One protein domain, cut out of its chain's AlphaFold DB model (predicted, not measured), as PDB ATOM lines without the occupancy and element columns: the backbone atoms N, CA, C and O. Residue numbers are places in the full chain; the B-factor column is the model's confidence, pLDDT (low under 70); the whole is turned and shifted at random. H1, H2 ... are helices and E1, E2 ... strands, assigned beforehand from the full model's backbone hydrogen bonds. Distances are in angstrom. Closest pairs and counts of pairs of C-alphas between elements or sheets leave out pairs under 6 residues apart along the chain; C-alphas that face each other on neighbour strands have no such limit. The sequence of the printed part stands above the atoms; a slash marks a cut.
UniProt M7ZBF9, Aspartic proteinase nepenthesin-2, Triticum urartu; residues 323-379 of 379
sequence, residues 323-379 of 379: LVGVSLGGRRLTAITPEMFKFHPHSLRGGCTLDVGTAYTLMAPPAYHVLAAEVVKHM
ATOM      1  N   LEU A 323     181.828 115.471 130.661       86.56
ATOM      2  CA  LEU A 323     181.008 116.684 130.562       86.56
ATOM      3  C   LEU A 323     180.467 117.091 131.943       86.56
ATOM      4  O   LEU A 323     179.619 116.413 132.517       86.56
ATOM      5  N   VAL A 324     180.934 118.230 132.462       88.19
ATOM      6  CA  VAL A 324     180.629 118.697 133.835       88.19
ATOM      7  C   VAL A 324     179.544 119.781 133.913       88.19
ATOM      8  O   VAL A 324     179.184 120.256 134.997       88.19
ATOM      9  N   GLY A 325     179.021 120.214 132.770       87.69
ATOM     10  CA  GLY A 325     177.947 121.195 132.704       87.69
ATOM     11  C   GLY A 325     177.864 121.893 131.357       87.69
ATOM     12  O   GLY A 325     178.688 121.676 130.472       87.69
ATOM     13  N   VAL A 326     176.853 122.748 131.238       86.88
ATOM     14  CA  VAL A 326     176.572 123.556 130.052       86.88
ATOM     15  C   VAL A 326     176.342 124.996 130.501       86.88
ATOM     16  O   VAL A 326     175.730 125.239 131.544       86.88
ATOM     17  N   SER A 327     176.833 125.949 129.717       85.75
ATOM     18  CA  SER A 327     176.620 127.379 129.936       85.75
ATOM     19  C   SER A 327     175.959 127.996 128.708       85.75
ATOM     20  O   SER A 327     176.299 127.634 127.585       85.75
ATOM     21  N   LEU A 328     175.051 128.946 128.924       83.81
ATOM     22  CA  LEU A 328     174.404 129.740 127.878       83.81
ATOM     23  C   LEU A 328     174.697 131.220 128.140       83.81
ATOM     24  O   LEU A 328     174.486 131.698 129.254       83.81
ATOM     25  N   GLY A 329     175.244 131.932 127.150       79.81
ATOM     26  CA  GLY A 329     175.616 133.346 127.308       79.81
ATOM     27  C   GLY A 329     176.615 133.598 128.447       79.81
ATOM     28  O   GLY A 329     176.504 134.589 129.160       79.81
ATOM     29  N   GLY A 330     177.537 132.660 128.696       83.38
ATOM     30  CA  GLY A 330     178.494 132.727 129.812       83.38
ATOM     31  C   GLY A 330     177.925 132.332 131.181       83.38
ATOM     32  O   GLY A 330     178.693 132.096 132.114       83.38
ATOM     33  N   ARG A 331     176.604 132.169 131.317       87.38
ATOM     34  CA  ARG A 331     175.966 131.737 132.564       87.38
ATOM     35  C   ARG A 331     175.822 130.219 132.604       87.38
ATOM     36  O   ARG A 331     175.191 129.620 131.733       87.38
ATOM     37  N   ARG A 332     176.362 129.592 133.652       91.81
ATOM     38  CA  ARG A 332     176.207 128.149 133.887       91.81
ATOM     39  C   ARG A 332     174.743 127.804 134.157       91.81
ATOM     40  O   ARG A 332     174.116 128.385 135.043       91.81
ATOM     41  N   LEU A 333     174.221 126.816 133.436       92.94
ATOM     42  CA  LEU A 333     172.888 126.267 133.657       92.94
ATOM     43  C   LEU A 333     172.960 125.245 134.797       92.94
ATOM     44  O   LEU A 333     173.238 124.071 134.577       92.94
ATOM     45  N   THR A 334     172.743 125.694 136.034       95.88
ATOM     46  CA  THR A 334     172.909 124.870 137.250       95.88
ATOM     47  C   THR A 334     171.962 123.674 137.330       95.88
ATOM     48  O   THR A 334     172.290 122.688 137.985       95.88
ATOM     49  N   ALA A 335     170.819 123.732 136.638       96.62
ATOM     50  CA  ALA A 335     169.890 122.613 136.519       96.62
ATOM     51  C   ALA A 335     170.433 121.464 135.645       96.62
ATOM     52  O   ALA A 335     169.936 120.348 135.750       96.62
ATOM     53  N   ILE A 336     171.464 121.702 134.822       93.25
ATOM     54  CA  ILE A 336     172.171 120.653 134.082       93.25
ATOM     55  C   ILE A 336     173.335 120.162 134.943       93.25
ATOM     56  O   ILE A 336     174.355 120.840 135.095       93.25
ATOM     57  N   THR A 337     173.183 118.968 135.511       94.56
ATOM     58  CA  THR A 337     174.168 118.384 136.428       94.56
ATOM     59  C   THR A 337     175.037 117.330 135.729       94.56
ATOM     60  O   THR A 337     174.570 116.678 134.794       94.56
ATOM     61  N   PRO A 338     176.289 117.104 136.182       90.94
ATOM     62  CA  PRO A 338     177.153 116.058 135.622       90.94
ATOM     63  C   PRO A 338     176.535 114.652 135.644       90.94
ATOM     64  O   PRO A 338     176.805 113.846 134.757       90.94
ATOM     65  N   GLU A 339     175.679 114.353 136.630       91.88
ATOM     66  CA  GLU A 339     175.022 113.044 136.759       91.88
ATOM     67  C   GLU A 339     174.143 112.723 135.538       91.88
ATOM     68  O   GLU A 339     174.058 111.566 135.138       91.88
ATOM     69  N   MET A 340     173.576 113.739 134.871       91.88
ATOM     70  CA  MET A 340     172.784 113.562 133.642       91.88
ATOM     71  C   MET A 340     173.597 112.992 132.469       91.88
ATOM     72  O   MET A 340     173.016 112.466 131.521       91.88
ATOM     73  N   PHE A 341     174.927 113.098 132.523       87.31
ATOM     74  CA  PHE A 341     175.853 112.626 131.489       87.31
ATOM     75  C   PHE A 341     176.735 111.479 131.965       87.31
ATOM     76  O   PHE A 341     177.667 111.083 131.265       87.31
ATOM     77  N   LYS A 342     176.492 110.940 133.158       87.00
ATOM     78  CA  LYS A 342     177.338 109.894 133.719       87.00
ATOM     79  C   LYS A 342     177.262 108.630 132.879       87.00
ATOM     80  O   LYS A 342     176.192 108.187 132.474       87.00
ATOM     81  N   PHE A 343     178.422 108.043 132.617       83.44
ATOM     82  CA  PHE A 343     178.491 106.749 131.961       83.44
ATOM     83  C   PHE A 343     178.215 105.631 132.971       83.44
ATOM     84  O   PHE A 343     178.803 105.603 134.052       83.44
ATOM     85  N   HIS A 344     177.352 104.690 132.599       82.44
ATOM     86  CA  HIS A 344     176.997 103.517 133.388       82.44
ATOM     87  C   HIS A 344     177.625 102.260 132.760       82.44
ATOM     88  O   HIS A 344     177.086 101.729 131.786       82.44
ATOM     89  N   PRO A 345     178.739 101.727 133.308       76.12
ATOM     90  CA  PRO A 345     179.510 100.658 132.662       76.12
ATOM     91  C   PRO A 345     178.764  99.334 132.469       76.12
ATOM     92  O   PRO A 345     179.108  98.567 131.570       76.12
ATOM     93  N   HIS A 346     177.762  99.054 133.306       76.81
ATOM     94  CA  HIS A 346     176.973  97.822 133.230       76.81
ATOM     95  C   HIS A 346     175.927  97.867 132.113       76.81
ATOM     96  O   HIS A 346     175.794  96.898 131.373       76.81
ATOM     97  N   SER A 347     175.214  98.988 131.976       76.88
ATOM     98  CA  SER A 347     174.168  99.176 130.962       76.88
ATOM     99  C   SER A 347     174.685  99.784 129.660       76.88
ATOM    100  O   SER A 347     173.924  99.874 128.702       76.88
ATOM    101  N   LEU A 348     175.954 100.209 129.622       74.62
ATOM    102  CA  LEU A 348     176.591 100.883 128.483       74.62
ATOM    103  C   LEU A 348     175.835 102.146 128.037       74.62
ATOM    104  O   LEU A 348     175.817 102.496 126.860       74.62
ATOM    105  N   ARG A 349     175.197 102.832 128.991       78.94
ATOM    106  CA  ARG A 349     174.387 104.033 128.758       78.94
ATOM    107  C   ARG A 349     175.028 105.275 129.360       78.94
ATOM    108  O   ARG A 349     175.760 105.186 130.343       78.94
ATOM    109  N   GLY A 350     174.686 106.429 128.797       82.88
ATOM    110  CA  GLY A 350     175.199 107.728 129.227       82.88
ATOM    111  C   GLY A 350     176.609 108.008 128.709       82.88
ATOM    112  O   GLY A 350     177.065 107.395 127.743       82.88
ATOM    113  N   GLY A 351     177.306 108.938 129.357       86.62
ATOM    114  CA  GLY A 351     178.560 109.501 128.861       86.62
ATOM    115  C   GLY A 351     178.346 110.651 127.870       86.62
ATOM    116  O   GLY A 351     177.231 110.933 127.435       86.62
ATOM    117  N   CYS A 352     179.446 111.305 127.504       87.00
ATOM    118  CA  CYS A 352     179.504 112.294 126.433       87.00
ATOM    119  C   CYS A 352     180.564 111.846 125.426       87.00
ATOM    120  O   CYS A 352     181.720 111.657 125.806       87.00
ATOM    121  N   THR A 353     180.160 111.638 124.175       85.12
ATOM    122  CA  THR A 353     181.029 111.177 123.086       85.12
ATOM    123  C   THR A 353     181.220 112.249 122.038       85.12
ATOM    124  O   THR A 353     180.311 113.031 121.767       85.12
ATOM    125  N   LEU A 354     182.378 112.219 121.393       85.00
ATOM    126  CA  LEU A 354     182.646 113.001 120.196       85.00
ATOM    127  C   LEU A 354     182.454 112.128 118.973       85.00
ATOM    128  O   LEU A 354     183.029 111.040 118.890       85.00
ATOM    129  N   ASP A 355     181.657 112.627 118.037       83.81
ATOM    130  CA  ASP A 355     181.420 111.956 116.777       83.81
ATOM    131  C   ASP A 355     181.219 112.960 115.643       83.81
ATOM    132  O   ASP A 355     180.376 113.848 115.730       83.81
ATOM    133  N   VAL A 356     182.012 112.804 114.582       81.00
ATOM    134  CA  VAL A 356     181.897 113.600 113.348       81.00
ATOM    135  C   VAL A 356     180.888 112.997 112.368       81.00
ATOM    136  O   VAL A 356     180.498 113.664 111.413       81.00
ATOM    137  N   GLY A 357     180.465 111.748 112.603       79.12
ATOM    138  CA  GLY A 357     179.427 111.067 111.831       79.12
ATOM    139  C   GLY A 357     178.006 111.473 112.231       79.12
ATOM    140  O   GLY A 357     177.051 111.161 111.520       79.12
ATOM    141  N   THR A 358     177.850 112.211 113.336       77.19
ATOM    142  CA  THR A 358     176.557 112.701 113.821       77.19
ATOM    143  C   THR A 358     176.409 114.189 113.508       77.19
ATOM    144  O   THR A 358     177.123 115.030 114.045       77.19
ATOM    145  N   ALA A 359     175.433 114.525 112.659       73.00
ATOM    146  CA  ALA A 359     175.220 115.886 112.161       73.00
ATOM    147  C   ALA A 359     174.941 116.930 113.263       73.00
ATOM    148  O   ALA A 359     175.304 118.097 113.129       73.00
ATOM    149  N   TYR A 360     174.273 116.525 114.343       75.81
ATOM    150  CA  TYR A 360     173.829 117.421 115.410       75.81
ATOM    151  C   TYR A 360     174.307 116.933 116.771       75.81
ATOM    152  O   TYR A 360     174.394 115.734 117.020       75.81
ATOM    153  N   THR A 361     174.547 117.864 117.696       80.25
ATOM    154  CA  THR A 361     174.780 117.486 119.095       80.25
ATOM    155  C   THR A 361     173.510 116.874 119.674       80.25
ATOM    156  O   THR A 361     172.474 117.534 119.757       80.25
ATOM    157  N   LEU A 362     173.607 115.620 120.105       80.06
ATOM    158  CA  LEU A 362     172.535 114.917 120.799       80.06
ATOM    159  C   LEU A 362     172.757 115.030 122.307       80.06
ATOM    160  O   LEU A 362     173.872 114.863 122.800       80.06
ATOM    161  N   MET A 363     171.692 115.322 123.047       83.56
ATOM    162  CA  MET A 363     171.759 115.561 124.487       83.56
ATOM    163  C   MET A 363     170.738 114.692 125.222       83.56
ATOM    164  O   MET A 363     169.644 114.444 124.716       83.56
ATOM    165  N   ALA A 364     171.092 114.239 126.430       85.44
ATOM    166  CA  ALA A 364     170.169 113.522 127.303       85.44
ATOM    167  C   ALA A 364     168.882 114.352 127.498       85.44
ATOM    168  O   ALA A 364     168.999 115.546 127.794       85.44
ATOM    169  N   PRO A 365     167.674 113.761 127.381       87.69
ATOM    170  CA  PRO A 365     166.427 114.528 127.379       87.69
ATOM    171  C   PRO A 365     166.273 115.513 128.552       87.69
ATOM    172  O   PRO A 365     165.936 116.668 128.296       87.69
ATOM    173  N   PRO A 366     166.603 115.153 129.814       89.75
ATOM    174  CA  PRO A 366     166.517 116.099 130.929       89.75
ATOM    175  C   PRO A 366     167.387 117.349 130.734       89.75
ATOM    176  O   PRO A 366     166.931 118.463 130.981       89.75
ATOM    177  N   ALA A 367     168.616 117.183 130.240       88.06
ATOM    178  CA  ALA A 367     169.519 118.298 129.974       88.06
ATOM    179  C   ALA A 367     169.079 119.107 128.742       88.06
ATOM    180  O   ALA A 367     169.127 120.337 128.772       88.06
ATOM    181  N   TYR A 368     168.589 118.430 127.694       87.62
ATOM    182  CA  TYR A 368     168.067 119.075 126.488       87.62
ATOM    183  C   TYR A 368     166.899 120.007 126.809       87.62
ATOM    184  O   TYR A 368     166.895 121.147 126.358       87.62
ATOM    185  N   HIS A 369     165.934 119.562 127.618       90.25
ATOM    186  CA  HIS A 369     164.776 120.385 127.973       90.25
ATOM    187  C   HIS A 369     165.168 121.651 128.738       90.25
ATOM    188  O   HIS A 369     164.625 122.718 128.456       90.25
ATOM    189  N   VAL A 370     166.135 121.558 129.656       91.56
ATOM    190  CA  VAL A 370     166.671 122.736 130.354       91.56
ATOM    191  C   VAL A 370     167.344 123.681 129.364       91.56
ATOM    192  O   VAL A 370     167.029 124.869 129.349       91.56
ATOM    193  N   LEU A 371     168.244 123.169 128.519       87.56
ATOM    194  CA  LEU A 371     168.952 123.990 127.539       87.56
ATOM    195  C   LEU A 371     167.978 124.667 126.568       87.56
ATOM    196  O   LEU A 371     168.067 125.872 126.371       87.56
ATOM    197  N   ALA A 372     167.032 123.919 126.003       85.62
ATOM    198  CA  ALA A 372     166.049 124.432 125.057       85.62
ATOM    199  C   ALA A 372     165.171 125.523 125.686       85.62
ATOM    200  O   ALA A 372     164.989 126.581 125.086       85.62
ATOM    201  N   ALA A 373     164.678 125.308 126.910       87.38
ATOM    202  CA  ALA A 373     163.889 126.310 127.621       87.38
ATOM    203  C   ALA A 373     164.692 127.592 127.888       87.38
ATOM    204  O   ALA A 373     164.163 128.692 127.752       87.38
ATOM    205  N   GLU A 374     165.968 127.467 128.249       86.94
ATOM    206  CA  GLU A 374     166.830 128.625 128.478       86.94
ATOM    207  C   GLU A 374     167.178 129.343 127.172       86.94
ATOM    208  O   GLU A 374     167.136 130.567 127.147       86.94
ATOM    209  N   VAL A 375     167.430 128.620 126.077       82.81
ATOM    210  CA  VAL A 375     167.645 129.214 124.747       82.81
ATOM    211  C   VAL A 375     166.429 130.028 124.312       82.81
ATOM    212  O   VAL A 375     166.597 131.177 123.921       82.81
ATOM    213  N   VAL A 376     165.212 129.490 124.459       82.44
ATOM    214  CA  VAL A 376     163.968 130.207 124.124       82.44
ATOM    215  C   VAL A 376     163.797 131.487 124.948       82.44
ATOM    216  O   VAL A 376     163.276 132.461 124.431       82.44
ATOM    217  N   LYS A 377     164.253 131.518 126.207       79.75
ATOM    218  CA  LYS A 377     164.220 132.738 127.039       79.75
ATOM    219  C   LYS A 377     165.266 133.788 126.647       79.75
ATOM    220  O   LYS A 377     165.130 134.934 127.060       79.75
ATOM    221  N   HIS A 378     166.352 133.385 125.982       69.88
ATOM    222  CA  HIS A 378     167.432 134.292 125.563       69.88
ATOM    223  C   HIS A 378     167.236 134.829 124.137       69.88
ATOM    224  O   HIS A 378     167.970 135.736 123.745       69.88
ATOM    225  N   MET A 379     166.299 134.255 123.375       63.84
ATOM    226  CA  MET A 379     165.809 134.780 122.096       63.84
ATOM    227  C   MET A 379     164.709 135.808 122.345       63.84
ATOM    228  O   MET A 379     164.664 136.785 121.566       63.84
TER     229      MET A 379
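What this domain is: This is residues 323 to 379 of the 379 residues of the protein "Aspartic proteinase nepenthesin-2" of Triticum urartu (UniProt M7ZBF9). Little regular structure is formed: a loosely wound stretch, residues 323 to 337, leads to the short helix H1, and its residues 333 to 336 pass beside the one long helix, H2. Between H1 and H2 the backbone makes one loop before the short strand E1, out to His 346, and a second loop after it, of which residues 354 to 360 stick out, residue 354 still belonging to E1. The 57 printed residues hold H1, E1 and H2 in that order, mostly helix, with 21 residues in named elements. The whole is only just loose, close to compact, with a radius of gyration of the C-alphas of 12.4 A and spans of 38 by 25 by 17 A.

Where its parts are: H1 is residues 338 to 341, from C-alpha 338 at (177.153, 116.058, 135.622). E1 is residues 352 to 354. H2, residues 365 to 378, is 19.9 A long and ends at C-alpha 378, (167.432, 134.292, 125.563).

How they stand to each other: H1 and H2 are close but not clearly touching, their closest C-alphas, Met 340 and Ala 367, 6.8 A apart. E1 pairs with no named strand and is apart from H2. In H2 every O i to N i+4 pair is within hydrogen-bond range; H1 is too short for one.

The domain as a whole: The C-alphas farthest apart, His 346 and Met 379, are 40.2 A apart. The printed part has no cut, and both links are short. Residues 378 to 379 have pLDDT under 70.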